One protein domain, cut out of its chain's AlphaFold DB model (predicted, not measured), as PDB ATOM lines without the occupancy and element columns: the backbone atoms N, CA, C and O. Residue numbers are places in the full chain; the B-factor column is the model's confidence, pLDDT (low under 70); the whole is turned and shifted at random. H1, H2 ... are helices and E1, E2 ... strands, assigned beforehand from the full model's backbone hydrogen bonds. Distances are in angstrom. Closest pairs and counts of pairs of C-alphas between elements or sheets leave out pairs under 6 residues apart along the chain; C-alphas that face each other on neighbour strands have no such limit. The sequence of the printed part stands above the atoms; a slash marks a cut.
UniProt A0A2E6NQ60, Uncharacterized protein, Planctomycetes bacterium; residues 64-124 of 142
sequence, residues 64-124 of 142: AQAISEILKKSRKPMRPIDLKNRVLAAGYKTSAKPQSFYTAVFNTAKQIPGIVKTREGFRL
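This is residues 64 to 124 of the 142 residues of an uncharacterized protein of Planctomycetes bacterium (UniProt A0A2E6NQ60). Three helices cross one another at steep angles in a small clump, and a short two-strand hairpin, E1 and E2, closes one end of its long dimension. The link between H2 and H3, residues 90 to 97, loops out at the other end. The printed part has 61 residues with three named helices and two named strands, in the order H1, H2, H3, E1, E2; the sheet has the order E1 - E2 and is antiparallel, and the class is mostly helix. The whole is compact, with a radius of gyration of the C-alphas of 10.5 A, and spans 28 by 19 by 18 A.

The sheet is a hairpin of E1, residues 116 to 118, and E2, residues 121 to 123, antiparallel with 144 degrees between their directions. N 116 and O 123 are 2.8 A apart and N 121 and O 118 are 3.1 A apart, both within hydrogen-bond range. H3, residues 98 to 111, comes nearest to E1 at the C-alphas of Lys 110 and Lys 117, 7.1 A apart. With its residues 101 to 106 alone H3 touches H2, residues 80 to 89; the closest C-alphas are those of Pro 80 and Phe 106, 5.7 A apart. The lines of H2 and H3 are about perpendicular, but only just, at 72 degrees. With its residues 105 to 109 alone H3 touches H1, residues 64 to 74, closest at the C-alphas of Ala 64 and Thr 108, 6.1 A apart, and about perpendicular at 82 degrees. H1 and H2 touch at the C-alphas of Ala 66 and Val 87, their closest, 6.4 A apart, and are about perpendicular at 83 degrees. The helix packing is mostly crossed, with 0 of these 3 pairs at a shallow tilt. E1 is apart from H1 and from H2. In H1, H2 and H3 every O i to N i+4 pair is within hydrogen-bond range.

E1, Val 116 to Thr 118, and E2, Gly 121 to Arg 123, are 6.2 A and 6.6 A long from first to last C-alpha; C-alpha 123 is at (127.267, 94.398, 106.182). H3, Pro 98 to Gln 111, measures 20.1 A and begins with C-alpha 98 at (140.546, 108.439, 117.291). H2, Pro 80 to Ala 89, measures 14.1 A. H1, Ala 64 to Ser 74, measures 15.4 A and begins with C-alpha 64 at (127.223, 107.856, 106.195).

The two C-alphas farthest apart are those of Ser 95 and Arg 119, at 29.7 A. The printed part has no cut. The links H1 to H2, H3 to E1 and E1 to E2 are tight, and the link H2 to H3 is short. The mean pLDDT of the printed part is 86.9, and no printed residue is under 70.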
ATOM      1  N   ALA A  64     128.153 108.888 106.626       87.44
ATOM      2  CA  ALA A  64     127.223 107.856 106.195       87.44
ATOM      3  C   ALA A  64     127.442 107.421 104.735       87.44
ATOM      4  O   ALA A  64     127.449 106.223 104.441       87.44
ATOM      5  N   GLN A  65     127.665 108.376 103.826       87.44
ATOM      6  CA  GLN A  65     127.998 108.092 102.427       87.44
ATOM      7  C   GLN A  65     129.333 107.350 102.313       87.44
ATOM      8  O   GLN A  65     129.393 106.325 101.637       87.44
ATOM      9  N   ALA A  66     130.372 107.801 103.024       87.88
ATOM     10  CA  ALA A  66     131.685 107.158 103.026       87.88
ATOM     11  C   ALA A  66     131.614 105.704 103.532       87.88
ATOM     12  O   ALA A  66     132.108 104.791 102.871       87.88
ATOM     13  N   ILE A  67     130.931 105.469 104.659       89.31
ATOM     14  CA  ILE A  67     130.708 104.121 105.211       89.31
ATOM     15  C   ILE A  67     129.953 103.242 104.207       89.31
ATOM     16  O   ILE A  67     130.347 102.103 103.950       89.31
ATOM     17  N   SER A  68     128.891 103.775 103.599       87.88
ATOM     18  CA  SER A  68     128.083 103.040 102.622       87.88
ATOM     19  C   SER A  68     128.890 102.655 101.382       87.88
ATOM     20  O   SER A  68     128.787 101.525 100.915       87.88
ATOM     21  N   GLU A  69     129.710 103.560 100.848       88.06
ATOM     22  CA  GLU A  69     130.587 103.275  99.708       88.06
ATOM     23  C   GLU A  69     131.610 102.183 100.029       88.06
ATOM     24  O   GLU A  69     131.797 101.262  99.233       88.06
ATOM     25  N   ILE A  70     132.239 102.246 101.204       89.38
ATOM     26  CA  ILE A  70     133.227 101.251 101.641       89.38
ATOM     27  C   ILE A  70     132.588  99.868 101.759       89.38
ATOM     28  O   ILE A  70     133.149  98.882 101.271       89.38
ATOM     29  N   LEU A  71     131.399  99.781 102.354       88.25
ATOM     30  CA  LEU A  71     130.679  98.515 102.476       88.25
ATOM     31  C   LEU A  71     130.189  97.999 101.116       88.25
ATOM     32  O   LEU A  71     130.263  96.793 100.870       88.25
ATOM     33  N   LYS A  72     129.757  98.887 100.205       87.06
ATOM     34  CA  LYS A  72     129.376  98.518  98.827       87.06
ATOM     35  C   LYS A  72     130.558  97.926  98.062       87.06
ATOM     36  O   LYS A  72     130.393  96.907  97.394       87.06
ATOM     37  N   LYS A  73     131.742  98.540  98.180       86.31
ATOM     38  CA  LYS A  73     132.977  98.073  97.532       86.31
ATOM     39  C   LYS A  73     133.463  96.752  98.123       86.31
ATOM     40  O   LYS A  73     133.834  95.851  97.384       86.31
ATOM     41  N   SER A  74     133.438  96.619  99.450       84.00
ATOM     42  CA  SER A  74     134.017  95.450 100.111       84.00
ATOM     43  C   SER A  74     133.172  94.184  99.991       84.00
ATOM     44  O   SER A  74     133.740  93.099 100.085       84.00
ATOM     45  N   ARG A  75     131.837  94.303  99.881       78.25
ATOM     46  CA  ARG A  75     130.852  93.193  99.846       78.25
ATOM     47  C   ARG A  75     130.934  92.166 100.997       78.25
ATOM     48  O   ARG A  75     130.159  91.213 101.014       78.25
ATOM     49  N   LYS A  76     131.822  92.370 101.973       84.50
ATOM     50  CA  LYS A  76     132.053  91.532 103.155       84.50
ATOM     51  C   LYS A  76     131.629  92.282 104.427       84.50
ATOM     52  O   LYS A  76     131.681  93.516 104.427       84.50
ATOM     53  N   PRO A  77     131.215  91.569 105.490       86.25
ATOM     54  CA  PRO A  77     131.059  92.156 106.816       86.25
ATOM     55  C   PRO A  77     132.356  92.816 107.269       86.25
ATOM     56  O   PRO A  77     133.442  92.299 107.008       86.25
ATOM     57  N   MET A  78     132.242  93.964 107.926       89.81
ATOM     58  CA  MET A  78     133.404  94.739 108.334       89.81
ATOM     59  C   MET A  78     133.243  95.249 109.759       89.81
ATOM     60  O   MET A  78     132.190  95.785 110.127       89.81
ATOM     61  N   ARG A  79     134.282  95.082 110.581       91.44
ATOM     62  CA  ARG A  79     134.242  95.550 111.966       91.44
ATOM     63  C   ARG A  79     134.289  97.081 112.005       91.44
ATOM     64  O   ARG A  79     134.797  97.715 111.079       91.44
ATOM     65  N   PRO A  80     133.802  97.708 113.087       89.06
ATOM     66  CA  PRO A  80     133.802  99.166 113.195       89.06
ATOM     67  C   PRO A  80     135.219  99.763 113.152       89.06
ATOM     68  O   PRO A  80     135.415 100.849 112.612       89.06
ATOM     69  N   ILE A  81     136.214  99.033 113.669       89.81
ATOM     70  CA  ILE A  81     137.624  99.445 113.634       89.81
ATOM     71  C   ILE A  81     138.182  99.473 112.204       89.81
ATOM     72  O   ILE A  81     138.851 100.429 111.820       89.81
ATOM     73  N   ASP A  82     137.828  98.480 111.392       90.75
ATOM     74  CA  ASP A  82     138.249  98.383 109.994       90.75
ATOM     75  C   ASP A  82     137.545  99.440 109.142       90.75
ATOM     76  O   ASP A  82     138.170 100.078 108.296       90.75
ATOM     77  N   LEU A  83     136.256  99.684 109.410       89.81
ATOM     78  CA  LEU A  83     135.504 100.778 108.797       89.81
ATOM     79  C   LEU A  83     136.150 102.125 109.104       89.81
ATOM     80  O   LEU A  83     136.370 102.903 108.182       89.81
ATOM     81  N   LYS A  84     136.503 102.388 110.368       90.25
ATOM     82  CA  LYS A  84     137.214 103.608 110.776       90.25
ATOM     83  C   LYS A  84     138.491 103.794 109.950       90.25
ATOM     84  O   LYS A  84     138.680 104.851 109.353       90.25
ATOM     85  N   ASN A  85     139.328 102.760 109.873       91.06
ATOM     86  CA  ASN A  85     140.596 102.812 109.145       91.06
ATOM     87  C   ASN A  85     140.384 103.025 107.640       91.06
ATOM     88  O   ASN A  85     141.051 103.863 107.039       91.06
ATOM     89  N   ARG A  86     139.411 102.336 107.028       90.38
ATOM     90  CA  ARG A  86     139.091 102.513 105.603       90.38
ATOM     91  C   ARG A  86     138.473 103.869 105.286       90.38
ATOM     92  O   ARG A  86     138.723 104.394 104.208       90.38
ATOM     93  N   VAL A  87     137.685 104.442 106.196       89.19
ATOM     94  CA  VAL A  87     137.125 105.792 106.035       89.19
ATOM     95  C   VAL A  87     138.250 106.829 106.019       89.19
ATOM     96  O   VAL A  87     138.258 107.689 105.141       89.19
ATOM     97  N   LEU A  88     139.231 106.710 106.919       88.00
ATOM     98  CA  LEU A  88     140.414 107.580 106.921       88.00
ATOM     99  C   LEU A  88     141.272 107.377 105.664       88.00
ATOM    100  O   LEU A  88     141.642 108.354 105.020       88.00
ATOM    101  N   ALA A  89     141.516 106.124 105.266       87.06
ATOM    102  CA  ALA A  89     142.269 105.799 104.051       87.06
ATOM    103  C   ALA A  89     141.584 106.302 102.766       87.06
ATOM    104  O   ALA A  89     142.253 106.646 101.801       87.06
ATOM    105  N   ALA A  90     140.251 106.402 102.758       84.38
ATOM    106  CA  ALA A  90     139.483 106.995 101.662       84.38
ATOM    107  C   ALA A  90     139.568 108.536 101.609       84.38
ATOM    108  O   ALA A  90     138.870 109.156 100.808       84.38
ATOM    109  N   GLY A  91     140.383 109.161 102.468       82.38
ATOM    110  CA  GLY A  91     140.595 110.607 102.501       82.38
ATOM    111  C   GLY A  91     139.529 111.381 103.277       82.38
ATOM    112  O   GLY A  91     139.427 112.600 103.129       82.38
ATOM    113  N   TYR A  92     138.714 110.712 104.104       84.06
ATOM    114  CA  TYR A  92     137.743 111.405 104.948       84.06
ATOM    115  C   TYR A  92     138.466 112.210 106.034       84.06
ATOM    116  O   TYR A  92     139.038 111.653 106.973       84.06
ATOM    117  N   LYS A  93     138.411 113.537 105.921       82.56
ATOM    118  CA  LYS A  93     139.013 114.450 106.895       82.56
ATOM    119  C   LYS A  93     138.135 114.538 108.143       82.56
ATOM    120  O   LYS A  93     136.948 114.857 108.062       82.56
ATOM    121  N   THR A  94     138.717 114.276 109.309       81.94
ATOM    122  CA  THR A  94     138.060 114.447 110.609       81.94
ATOM    123  C   THR A  94     139.019 115.091 111.602       81.94
ATOM    124  O   THR A  94     140.190 114.734 111.647       81.94
ATOM    125  N   SER A  95     138.518 116.038 112.392       79.75
ATOM    126  CA  SER A  95     139.230 116.624 113.536       79.75
ATOM    127  C   SER A  95     138.949 115.879 114.848       79.75
ATOM    128  O   SER A  95     139.440 116.267 115.905       79.75
ATOM    129  N   ALA A  96     138.130 114.821 114.810       80.81
ATOM    130  CA  ALA A  96     137.772 114.060 115.996       80.81
ATOM    131  C   ALA A  96     138.941 113.188 116.474       80.81
ATOM    132  O   ALA A  96     139.642 112.567 115.674       80.81
ATOM    133  N   LYS A  97     139.096 113.071 117.801       85.69
ATOM    134  CA  LYS A  97     140.038 112.123 118.416       85.69
ATOM    135  C   LYS A  97     139.738 110.688 117.939       85.69
ATOM    136  O   LYS A  97     138.563 110.367 117.737       85.69
ATOM    137  N   PRO A  98     140.737 109.789 117.832       83.44
ATOM    138  CA  PRO A  98     140.546 108.439 117.291       83.44
ATOM    139  C   PRO A  98     139.412 107.641 117.954       83.44
ATOM    140  O   PRO A  98     138.651 106.964 117.261       83.44
ATOM    141  N   GLN A  99     139.270 107.762 119.278       86.19
ATOM    142  CA  GLN A  99     138.214 107.094 120.043       86.19
ATOM    143  C   GLN A  99     136.826 107.677 119.751       86.19
ATOM    144  O   GLN A  99     135.879 106.941 119.481       86.19
ATOM    145  N   SER A 100     136.702 109.006 119.731       85.50
ATOM    146  CA  SER A 100     135.452 109.683 119.371       85.50
ATOM    147  C   SER A 100     135.044 109.370 117.932       85.50
ATOM    148  O   SER A 100     133.862 109.177 117.647       85.50
ATOM    149  N   PHE A 101     136.020 109.261 117.026       87.94
ATOM    150  CA  PHE A 101     135.769 108.908 115.637       87.94
ATOM    151  C   PHE A 101     135.297 107.456 115.480       87.94
ATOM    152  O   PHE A 101     134.355 107.210 114.731       87.94
ATOM    153  N   TYR A 102     135.865 106.505 116.233       91.50
ATOM    154  CA  TYR A 102     135.350 105.131 116.294       91.50
ATOM    155  C   TYR A 102     133.865 105.102 116.685       91.50
ATOM    156  O   TYR A 102     133.052 104.494 115.985       91.50
ATOM    157  N   THR A 103     133.499 105.803 117.760       91.00
ATOM    158  CA  THR A 103     132.111 105.865 118.239       91.00
ATOM    159  C   THR A 103     131.190 106.507 117.203       91.00
ATOM    160  O   THR A 103     130.097 106.000 116.949       91.00
ATOM    161  N   ALA A 104     131.643 107.576 116.542       89.25
ATOM    162  CA  ALA A 104     130.898 108.223 115.466       89.25
ATOM    163  C   ALA A 104     130.655 107.273 114.283       89.25
ATOM    164  O   ALA A 104     129.532 107.188 113.788       89.25
ATOM    165  N   VAL A 105     131.676 106.520 113.857       90.69
ATOM    166  CA  VAL A 105     131.564 105.510 112.792       90.69
ATOM    167  C   VAL A 105     130.580 104.415 113.193       90.69
ATOM    168  O   VAL A 105     129.702 104.073 112.405       90.69
ATOM    169  N   PHE A 106     130.683 103.895 114.417       91.88
ATOM    170  CA  PHE A 106     129.805 102.841 114.920       91.88
ATOM    171  C   PHE A 106     128.334 103.279 114.971       91.88
ATOM    172  O   PHE A 106     127.463 102.587 114.439       91.88
ATOM    173  N   ASN A 107     128.062 104.440 115.568       91.56
ATOM    174  CA  ASN A 107     126.706 104.975 115.691       91.56
ATOM    175  C   ASN A 107     126.114 105.302 114.319       91.56
ATOM    176  O   ASN A 107     124.976 104.930 114.037       91.56
ATOM    177  N   THR A 108     126.912 105.911 113.437       90.38
ATOM    178  CA  THR A 108     126.484 106.230 112.069       90.38
ATOM    179  C   THR A 108     126.181 104.955 111.282       90.38
ATOM    180  O   THR A 108     125.132 104.861 110.657       90.38
ATOM    181  N   ALA A 109     127.049 103.939 111.348       88.44
ATOM    182  CA  ALA A 109     126.841 102.663 110.662       88.44
ATOM    183  C   ALA A 109     125.553 101.952 111.108       88.44
ATOM    184  O   ALA A 109     124.870 101.353 110.282       88.44
ATOM    185  N   LYS A 110     125.201 102.050 112.397       89.56
ATOM    186  CA  LYS A 110     123.962 101.489 112.957       89.56
ATOM    187  C   LYS A 110     122.702 102.202 112.448       89.56
ATOM    188  O   LYS A 110     121.655 101.571 112.355       89.56
ATOM    189  N   GLN A 111     122.792 103.498 112.155       88.19
ATOM    190  CA  GLN A 111     121.655 104.326 111.742       88.19
ATOM    191  C   GLN A 111     121.381 104.295 110.232       88.19
ATOM    192  O   GLN A 111     120.306 104.707 109.807       88.19
ATOM    193  N   ILE A 112     122.323 103.824 109.408       86.75
ATOM    194  CA  ILE A 112     122.142 103.791 107.952       86.75
ATOM    195  C   ILE A 112     121.098 102.725 107.571       86.75
ATOM    196  O   ILE A 112     121.312 101.535 107.834       86.75
ATOM    197  N   PRO A 113     120.012 103.110 106.875       81.06
ATOM    198  CA  PRO A 113     119.016 102.166 106.394       81.06
ATOM    199  C   PRO A 113     119.641 101.138 105.453       81.06
ATOM    200  O   PRO A 113     120.338 101.476 104.495       81.06
ATOM    201  N   GLY A 114     119.380  99.862 105.722       82.44
ATOM    202  CA  GLY A 114     119.893  98.767 104.913       82.44
ATOM    203  C   GLY A 114     121.309  98.319 105.264       82.44
ATOM    204  O   GLY A 114     121.796  97.428 104.590       82.44
ATOM    205  N   ILE A 115     121.974  98.843 106.296       85.50
ATOM    206  CA  ILE A 115     123.139  98.164 106.883       85.50
ATOM    207  C   ILE A 115     122.655  97.263 108.019       85.50
ATOM    208  O   ILE A 115     121.904  97.686 108.891       85.50
ATOM    209  N   VAL A 116     123.109  96.010 108.027       85.56
ATOM    210  CA  VAL A 116     122.811  95.042 109.087       85.56
ATOM    211  C   VAL A 116     124.068  94.804 109.912       85.56
ATOM    212  O   VAL A 116     125.145  94.533 109.372       85.56
ATOM    213  N   LYS A 117     123.933  94.889 111.236       87.00
ATOM    214  CA  LYS A 117     124.974  94.466 112.171       87.00
ATOM    215  C   LYS A 117     124.889  92.950 112.352       87.00
ATOM    216  O   LYS A 117     123.869  92.427 112.783       87.00
ATOM    217  N   THR A 118     125.972  92.260 112.035       85.12
ATOM    218  CA  THR A 118     126.166  90.818 112.236       85.12
ATOM    219  C   THR A 118     127.237  90.587 113.304       85.12
ATOM    220  O   THR A 118     127.916  91.533 113.715       85.12
ATOM    221  N   ARG A 119     127.434  89.335 113.740       83.25
ATOM    222  CA  ARG A 119     128.530  88.967 114.658       83.25
ATOM    223  C   ARG A 119     129.912  89.317 114.086       83.25
ATOM    224  O   ARG A 119     130.815  89.671 114.835       83.25
ATOM    225  N   GLU A 120     130.054  89.273 112.765       82.69
ATOM    226  CA  GLU A 120     131.303  89.563 112.049       82.69
ATOM    227  C   GLU A 120     131.524  91.067 111.795       82.69
ATOM    228  O   GLU A 120     132.626  91.480 111.443       82.69
ATOM    229  N   GLY A 121     130.501  91.904 112.008       89.19
ATOM    230  CA  GLY A 121     130.554  93.350 111.788       89.19
ATOM    231  C   GLY A 121     129.355  93.885 111.004       89.19
ATOM    232  O   GLY A 121     128.306  93.246 110.919       89.19
ATOM    233  N   PHE A 122     129.490  95.073 110.425       88.94
ATOM    234  CA  PHE A 122     128.459  95.697 109.598       88.94
ATOM    235  C   PHE A 122     128.537  95.201 108.154       88.94
ATOM    236  O   PHE A 122     129.619  95.133 107.571       88.94
ATOM    237  N   ARG A 123     127.386  94.876 107.563       86.50
ATOM    238  CA  ARG A 123     127.267  94.398 106.182       86.50
ATOM    239  C   ARG A 123     126.090  95.069 105.483       86.50
ATOM    240  O   ARG A 123     125.044  95.282 106.088       86.50
ATOM    241  N   LEU A 124     126.228  95.316 104.182       82.25
ATOM    242  CA  LEU A 124     125.076  95.550 103.311       82.25
ATOM    243  C   LEU A 124     124.475  94.191 102.905       82.25
ATOM    244  O   LEU A 124     125.192  93.368 102.317       82.25
TER     245      LEU A 124